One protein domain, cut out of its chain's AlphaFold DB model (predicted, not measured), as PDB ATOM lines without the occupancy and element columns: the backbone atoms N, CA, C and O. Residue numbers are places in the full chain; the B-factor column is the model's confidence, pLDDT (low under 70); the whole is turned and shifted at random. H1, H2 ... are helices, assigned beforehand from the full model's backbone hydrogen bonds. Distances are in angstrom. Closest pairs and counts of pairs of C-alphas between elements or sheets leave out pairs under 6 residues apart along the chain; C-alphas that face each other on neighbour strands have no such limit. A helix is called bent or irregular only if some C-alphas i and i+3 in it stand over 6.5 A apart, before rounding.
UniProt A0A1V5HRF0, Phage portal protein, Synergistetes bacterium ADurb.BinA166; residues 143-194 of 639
ATOM      1  N   ASN A 143      32.327  -8.271 118.791       81.56
ATOM      2  CA  ASN A 143      31.686  -8.836 117.605       81.56
ATOM      3  C   ASN A 143      32.638  -8.972 116.395       81.56
ATOM      4  O   ASN A 143      32.585  -9.968 115.682       81.56
ATOM      5  N   GLU A 144      33.557  -8.021 116.187       80.69
ATOM      6  CA  GLU A 144      34.512  -8.051 115.061       80.69
ATOM      7  C   GLU A 144      35.564  -9.160 115.208       80.69
ATOM      8  O   GLU A 144      36.130  -9.629 114.223       80.69
ATOM      9  N   VAL A 145      35.832  -9.585 116.446       82.56
ATOM     10  CA  VAL A 145      36.812 -10.633 116.768       82.56
ATOM     11  C   VAL A 145      36.142 -12.016 116.866       82.56
ATOM     12  O   VAL A 145      36.816 -13.025 117.057       82.56
ATOM     13  N   GLY A 146      34.819 -12.087 116.675       76.31
ATOM     14  CA  GLY A 146      34.041 -13.327 116.707       76.31
ATOM     15  C   GLY A 146      33.551 -13.740 118.099       76.31
ATOM     16  O   GLY A 146      33.100 -14.872 118.264       76.31
ATOM     17  N   ASP A 147      33.604 -12.843 119.090       76.56
ATOM     18  CA  ASP A 147      33.009 -13.057 120.414       76.56
ATOM     19  C   ASP A 147      31.518 -12.671 120.374       76.56
ATOM     20  O   ASP A 147      31.128 -11.537 120.654       76.56
ATOM     21  N   LEU A 148      30.685 -13.613 119.915       65.75
ATOM     22  CA  LEU A 148      29.262 -13.420 119.589       65.75
ATOM     23  C   LEU A 148      28.319 -13.585 120.797       65.75
ATOM     24  O   LEU A 148      27.247 -14.182 120.675       65.75
ATOM     25  N   ALA A 149      28.697 -13.084 121.973       59.28
ATOM     26  CA  ALA A 149      27.813 -13.110 123.137       59.28
ATOM     27  C   ALA A 149      26.666 -12.088 122.972       59.28
ATOM     28  O   ALA A 149      26.903 -10.884 122.954       59.28
ATOM     29  N   ASP A 150      25.428 -12.579 122.850       56.12
ATOM     30  CA  ASP A 150      24.173 -11.813 122.960       56.12
ATOM     31  C   ASP A 150      24.036 -10.564 122.064       56.12
ATOM     32  O   ASP A 150      23.457  -9.551 122.463       56.12
ATOM     33  N   VAL A 151      24.520 -10.616 120.816       57.94
ATOM     34  CA  VAL A 151      24.362  -9.500 119.865       57.94
ATOM     35  C   VAL A 151      23.295  -9.818 118.819       57.94
ATOM     36  O   VAL A 151      23.417 -10.754 118.028       57.94
ATOM     37  N   ASN A 152      22.236  -9.008 118.777       64.56
ATOM     38  CA  ASN A 152      21.250  -9.067 117.700       64.56
ATOM     39  C   ASN A 152      21.843  -8.501 116.381       64.56
ATOM     40  O   ASN A 152      22.804  -7.730 116.372       64.56
ATOM     41  N   ARG A 153      21.259  -8.857 115.229       63.84
ATOM     42  CA  ARG A 153      21.793  -8.459 113.910       63.84
ATOM     43  C   ARG A 153      21.847  -6.937 113.697       63.84
ATOM     44  O   ARG A 153      22.725  -6.468 112.976       63.84
ATOM     45  N   SER A 154      20.915  -6.178 114.273       60.16
ATOM     46  CA  SER A 154      20.879  -4.712 114.163       60.16
ATOM     47  C   SER A 154      22.003  -4.050 114.960       60.16
ATOM     48  O   SER A 154      22.694  -3.183 114.433       60.16
ATOM     49  N   THR A 155      22.266  -4.531 116.172       72.50
ATOM     50  CA  THR A 155      23.355  -4.080 117.040       72.50
ATOM     51  C   THR A 155      24.707  -4.445 116.430       72.50
ATOM     52  O   THR A 155      25.634  -3.642 116.472       72.50
ATOM     53  N   ALA A 156      24.818  -5.610 115.784       70.94
ATOM     54  CA  ALA A 156      26.026  -6.002 115.060       70.94
ATOM     55  C   ALA A 156      26.367  -5.027 113.917       70.94
ATOM     56  O   ALA A 156      27.537  -4.706 113.711       70.94
ATOM     57  N   GLN A 157      25.353  -4.524 113.199       72.12
ATOM     58  CA  GLN A 157      25.556  -3.525 112.145       72.12
ATOM     59  C   GLN A 157      26.053  -2.203 112.731       72.12
ATOM     60  O   GLN A 157      27.109  -1.743 112.314       72.12
ATOM     61  N   GLU A 158      25.371  -1.650 113.739       77.31
ATOM     62  CA  GLU A 158      25.751  -0.390 114.405       77.31
ATOM     63  C   GLU A 158      27.172  -0.433 115.002       77.31
ATOM     64  O   GLU A 158      27.951   0.528 114.915       77.31
ATOM     65  N   GLN A 159      27.545  -1.578 115.580       77.38
ATOM     66  CA  GLN A 159      28.884  -1.814 116.110       77.38
ATOM     67  C   GLN A 159      29.953  -1.768 115.011       77.38
ATOM     68  O   GLN A 159      30.986  -1.126 115.220       77.38
ATOM     69  N   ALA A 160      29.703  -2.375 113.846       79.81
ATOM     70  CA  ALA A 160      30.623  -2.333 112.708       79.81
ATOM     71  C   ALA A 160      30.793  -0.901 112.160       79.81
ATOM     72  O   ALA A 160      31.912  -0.467 111.870       79.81
ATOM     73  N   GLU A 161      29.708  -0.117 112.090       79.62
ATOM     74  CA  GLU A 161      29.785   1.293 111.662       79.62
ATOM     75  C   GLU A 161      30.617   2.127 112.646       79.62
ATOM     76  O   GLU A 161      31.426   2.975 112.254       79.62
ATOM     77  N   THR A 162      30.469   1.853 113.944       83.25
ATOM     78  CA  THR A 162      31.218   2.549 114.990       83.25
ATOM     79  C   THR A 162      32.716   2.269 114.916       83.25
ATOM     80  O   THR A 162      33.502   3.212 115.047       83.25
ATOM     81  N   VAL A 163      33.121   1.020 114.655       86.38
ATOM     82  CA  VAL A 163      34.534   0.652 114.447       86.38
ATOM     83  C   VAL A 163      35.097   1.366 113.224       86.38
ATOM     84  O   VAL A 163      36.160   1.987 113.308       86.38
ATOM     85  N   TRP A 164      34.361   1.366 112.109       84.50
ATOM     86  CA  TRP A 164      34.791   2.056 110.895       84.50
ATOM     87  C   TRP A 164      35.049   3.548 111.147       84.50
ATOM     88  O   TRP A 164      36.117   4.062 110.816       84.50
ATOM     89  N   ARG A 165      34.103   4.237 111.795       82.75
ATOM     90  CA  ARG A 165      34.186   5.678 112.077       82.75
ATOM     91  C   ARG A 165      35.271   6.038 113.092       82.75
ATOM     92  O   ARG A 165      35.943   7.048 112.919       82.75
ATOM     93  N   ARG A 166      35.413   5.271 114.178       84.62
ATOM     94  CA  ARG A 166      36.323   5.619 115.286       84.62
ATOM     95  C   ARG A 166      37.745   5.107 115.094       84.62
ATOM     96  O   ARG A 166      38.666   5.707 115.640       84.62
ATOM     97  N   THR A 167      37.924   4.027 114.339       87.06
ATOM     98  CA  THR A 167      39.215   3.339 114.220       87.06
ATOM     99  C   THR A 167      39.747   3.400 112.797       87.06
ATOM    100  O   THR A 167      40.873   3.850 112.589       87.06
ATOM    101  N   THR A 168      38.949   2.987 111.808       87.56
ATOM    102  CA  THR A 168      39.427   2.851 110.424       87.56
ATOM    103  C   THR A 168      39.599   4.198 109.729       87.56
ATOM    104  O   THR A 168      40.653   4.443 109.151       87.56
ATOM    105  N   VAL A 169      38.611   5.095 109.813       87.75
ATOM    106  CA  VAL A 169      38.674   6.416 109.159       87.75
ATOM    107  C   VAL A 169      39.872   7.245 109.645       87.75
ATOM    108  O   VAL A 169      40.646   7.669 108.792       87.75
ATOM    109  N   PRO A 170      40.135   7.401 110.958       89.06
ATOM    110  CA  PRO A 170      41.303   8.158 111.418       89.06
ATOM    111  C   PRO A 170      42.645   7.566 110.963       89.06
ATOM    112  O   PRO A 170      43.593   8.303 110.702       89.06
ATOM    113  N   LEU A 171      42.739   6.237 110.839       89.00
ATOM    114  CA  LEU A 171      43.931   5.575 110.299       89.00
ATOM    115  C   LEU A 171      44.105   5.843 108.802       89.00
ATOM    116  O   LEU A 171      45.212   6.133 108.348       89.00
ATOM    117  N   LEU A 172      43.018   5.773 108.034       90.31
ATOM    118  CA  LEU A 172      43.024   6.115 106.615       90.31
ATOM    119  C   LEU A 172      43.391   7.587 106.405       90.31
ATOM    120  O   LEU A 172      44.189   7.890 105.521       90.31
ATOM    121  N   GLU A 173      42.874   8.495 107.230       89.94
ATOM    122  CA  GLU A 173      43.227   9.916 107.206       89.94
ATOM    123  C   GLU A 173      44.698  10.146 107.552       89.94
ATOM    124  O   GLU A 173      45.361  10.924 106.871       89.94
ATOM    125  N   LEU A 174      45.246   9.442 108.548       90.44
ATOM    126  CA  LEU A 174      46.675   9.495 108.869       90.44
ATOM    127  C   LEU A 174      47.535   9.104 107.655       90.44
ATOM    128  O   LEU A 174      48.479   9.815 107.313       90.44
ATOM    129  N   LEU A 175      47.179   8.011 106.972       91.62
ATOM    130  CA  LEU A 175      47.880   7.555 105.769       91.62
ATOM    131  C   LEU A 175      47.700   8.519 104.591       91.62
ATOM    132  O   LEU A 175      48.672   8.843 103.912       91.62
ATOM    133  N   ALA A 176      46.482   9.012 104.361       91.88
ATOM    134  CA  ALA A 176      46.206   9.978 103.303       91.88
ATOM    135  C   ALA A 176      46.978  11.278 103.532       91.88
ATOM    136  O   ALA A 176      47.586  11.801 102.604       91.88
ATOM    137  N   ASN A 177      47.014  11.774 104.771       91.00
ATOM    138  CA  ASN A 177      47.791  12.952 105.137       91.00
ATOM    139  C   ASN A 177      49.279  12.734 104.882       91.00
ATOM    140  O   ASN A 177      49.932  13.628 104.352       91.00
ATOM    141  N   ALA A 178      49.807  11.553 105.188       90.75
ATOM    142  CA  ALA A 178      51.202  11.240 104.912       90.75
ATOM    143  C   ALA A 178      51.513  11.223 103.416       90.75
ATOM    144  O   ALA A 178      52.503  11.807 102.988       90.75
ATOM    145  N   ILE A 179      50.640  10.616 102.610       91.31
ATOM    146  CA  ILE A 179      50.784  10.610 101.153       91.31
ATOM    147  C   ILE A 179      50.722  12.045 100.614       91.31
ATOM    148  O   ILE A 179      51.609  12.465  99.875       91.31
ATOM    149  N   ASN A 180      49.725  12.822 101.037       91.38
ATOM    150  CA  ASN A 180      49.497  14.182 100.553       91.38
ATOM    151  C   ASN A 180      50.601  15.171 100.937       91.38
ATOM    152  O   ASN A 180      50.936  16.031 100.132       91.38
ATOM    153  N   HIS A 181      51.173  15.061 102.139       88.12
ATOM    154  CA  HIS A 181      52.150  16.038 102.635       88.12
ATOM    155  C   HIS A 181      53.605  15.587 102.482       88.12
ATOM    156  O   HIS A 181      54.490  16.437 102.407       88.12
ATOM    157  N   HIS A 182      53.876  14.279 102.458       88.38
ATOM    158  CA  HIS A 182      55.245  13.750 102.458       88.38
ATOM    159  C   HIS A 182      55.618  12.971 101.197       88.38
ATOM    160  O   HIS A 182      56.798  12.689 101.023       88.38
ATOM    161  N   ILE A 183      54.663  12.615 100.328       88.75
ATOM    162  CA  ILE A 183      54.948  11.854  99.100       88.75
ATOM    163  C   ILE A 183      54.609  12.675  97.857       88.75
ATOM    164  O   ILE A 183      55.494  12.919  97.042       88.75
ATOM    165  N   LEU A 184      53.361  13.137  97.714       89.56
ATOM    166  CA  LEU A 184      52.916  13.858  96.515       89.56
ATOM    167  C   LEU A 184      53.787  15.075  96.164       89.56
ATOM    168  O   LEU A 184      54.157  15.177  94.995       89.56
ATOM    169  N   PRO A 185      54.222  15.930  97.115       89.12
ATOM    170  CA  PRO A 185      55.056  17.088  96.791       89.12
ATOM    171  C   PRO A 185      56.429  16.734  96.201       89.12
ATOM    172  O   PRO A 185      57.087  17.598  95.632       89.12
ATOM    173  N   PHE A 186      56.872  15.479  96.314       86.31
ATOM    174  CA  PHE A 186      58.120  14.997  95.718       86.31
ATOM    175  C   PHE A 186      57.926  14.356  94.337       86.31
ATOM    176  O   PHE A 186      58.898  13.918  93.725       86.31
ATOM    177  N   THR A 187      56.693  14.290  93.831       85.62
ATOM    178  CA  THR A 187      56.381  13.748  92.502       85.62
ATOM    179  C   THR A 187      56.241  14.865  91.471       85.62
ATOM    180  O   THR A 187      55.632  15.894  91.752       85.62
ATOM    181  N   GLU A 188      56.769  14.661  90.260       85.75
ATOM    182  CA  GLU A 188      56.662  15.639  89.159       85.75
ATOM    183  C   GLU A 188      55.192  15.945  88.824       85.75
ATOM    184  O   GLU A 188      54.798  17.107  88.752       85.75
ATOM    185  N   ALA A 189      54.355  14.903  88.783       85.19
ATOM    186  CA  ALA A 189      52.928  15.005  88.480       85.19
ATOM    187  C   ALA A 189      52.144  15.945  89.417       85.19
ATOM    188  O   ALA A 189      51.125  16.498  89.011       85.19
ATOM    189  N   TYR A 190      52.589  16.135  90.666       87.88
ATOM    190  CA  TYR A 190      51.964  17.084  91.594       87.88
ATOM    191  C   TYR A 190      52.202  18.540  91.163       87.88
ATOM    192  O   TYR A 190      51.298  19.372  91.251       87.88
ATOM    193  N   TRP A 191      53.400  18.841  90.658       88.31
ATOM    194  CA  TRP A 191      53.786  20.183  90.219       88.31
ATOM    195  C   TRP A 191      53.299  20.511  88.809       88.31
ATOM    196  O   TRP A 191      52.985  21.672  88.548       88.31
ATOM    197  N   ASP A 192      53.141  19.508  87.943       87.69
ATOM    198  CA  ASP A 192      52.575  19.674  86.596       87.69
ATOM    199  C   ASP A 192      51.160  20.276  86.619       87.69
ATOM    200  O   ASP A 192      50.777  21.016  85.714       87.69
ATOM    201  N   VAL A 193      50.394  20.000  87.680       87.31
ATOM    202  CA  VAL A 193      49.046  20.547  87.908       87.31
ATOM    203  C   VAL A 193      49.018  21.658  88.967       87.31
ATOM    204  O   VAL A 193      47.980  21.925  89.562       87.31
ATOM    205  N   GLY A 194      50.158  22.293  89.257       83.62
ATOM    206  CA  GLY A 194      50.224  23.437  90.176       83.62
ATOM    207  C   GLY A 194      49.912  23.118  91.644       83.62
ATOM    208  O   GLY A 194      49.516  24.009  92.389       83.62
TER     209      GLY A 194
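What this domain is: This is residues 143 to 194 of the 639 residues of the protein "Phage portal protein" of Synergistetes bacterium ADurb.BinA166 (UniProt A0A1V5HRF0). A rod whose length is made mostly by one long, gently bent helix, H1, with residues 143 to 152, a stretch with no named helix, folding back at its beginning and a short helix, H2, turning off at its far end. The 52 printed residues hold two named helices, H1 then H2, and no named strand: all helix. The whole is extended, radius of gyration of the C-alphas 18.4 A, spanning 55 by 16 by 13 A.

How they stand to each other: H1, residues 153 to 186, was assigned as one helix by its hydrogen bonds but is bent: C-alphas 166 and 169 are 6.6 A apart. Its arms H1a, residues 153 to 166, and H1b, residues 169 to 186, stand at a shallow tilt of 33 degrees, only just short of steep. H1b has a kink of 30 degrees near residue 180 and is irregular, with C-alphas 182 and 185 6.6 A apart. H2, residues 188 to 192, is close to H1b but not clearly touching; their closest C-alphas, of Leu 184 and Tyr 190, are 6.0 A apart. H1a and H2 are apart. Every O i to N i+4 pair is within hydrogen-bond range in H1a and H2, and 11 of 14 in H1b.

Where its parts are: H1a begins at C-alpha 153 (21.793, -8.459, 113.910) and is 20.3 A long; H1b is 25.1 A. H2 ends at C-alpha 192 (52.575, 19.674, 86.596).

The domain as a whole: The C-alphas farthest apart, of Asp 150 and Asp 192, are 55.9 A apart. The printed part has no cut, and the link from H1 to H2 is tight. Residues 148 to 154 have pLDDT under 70.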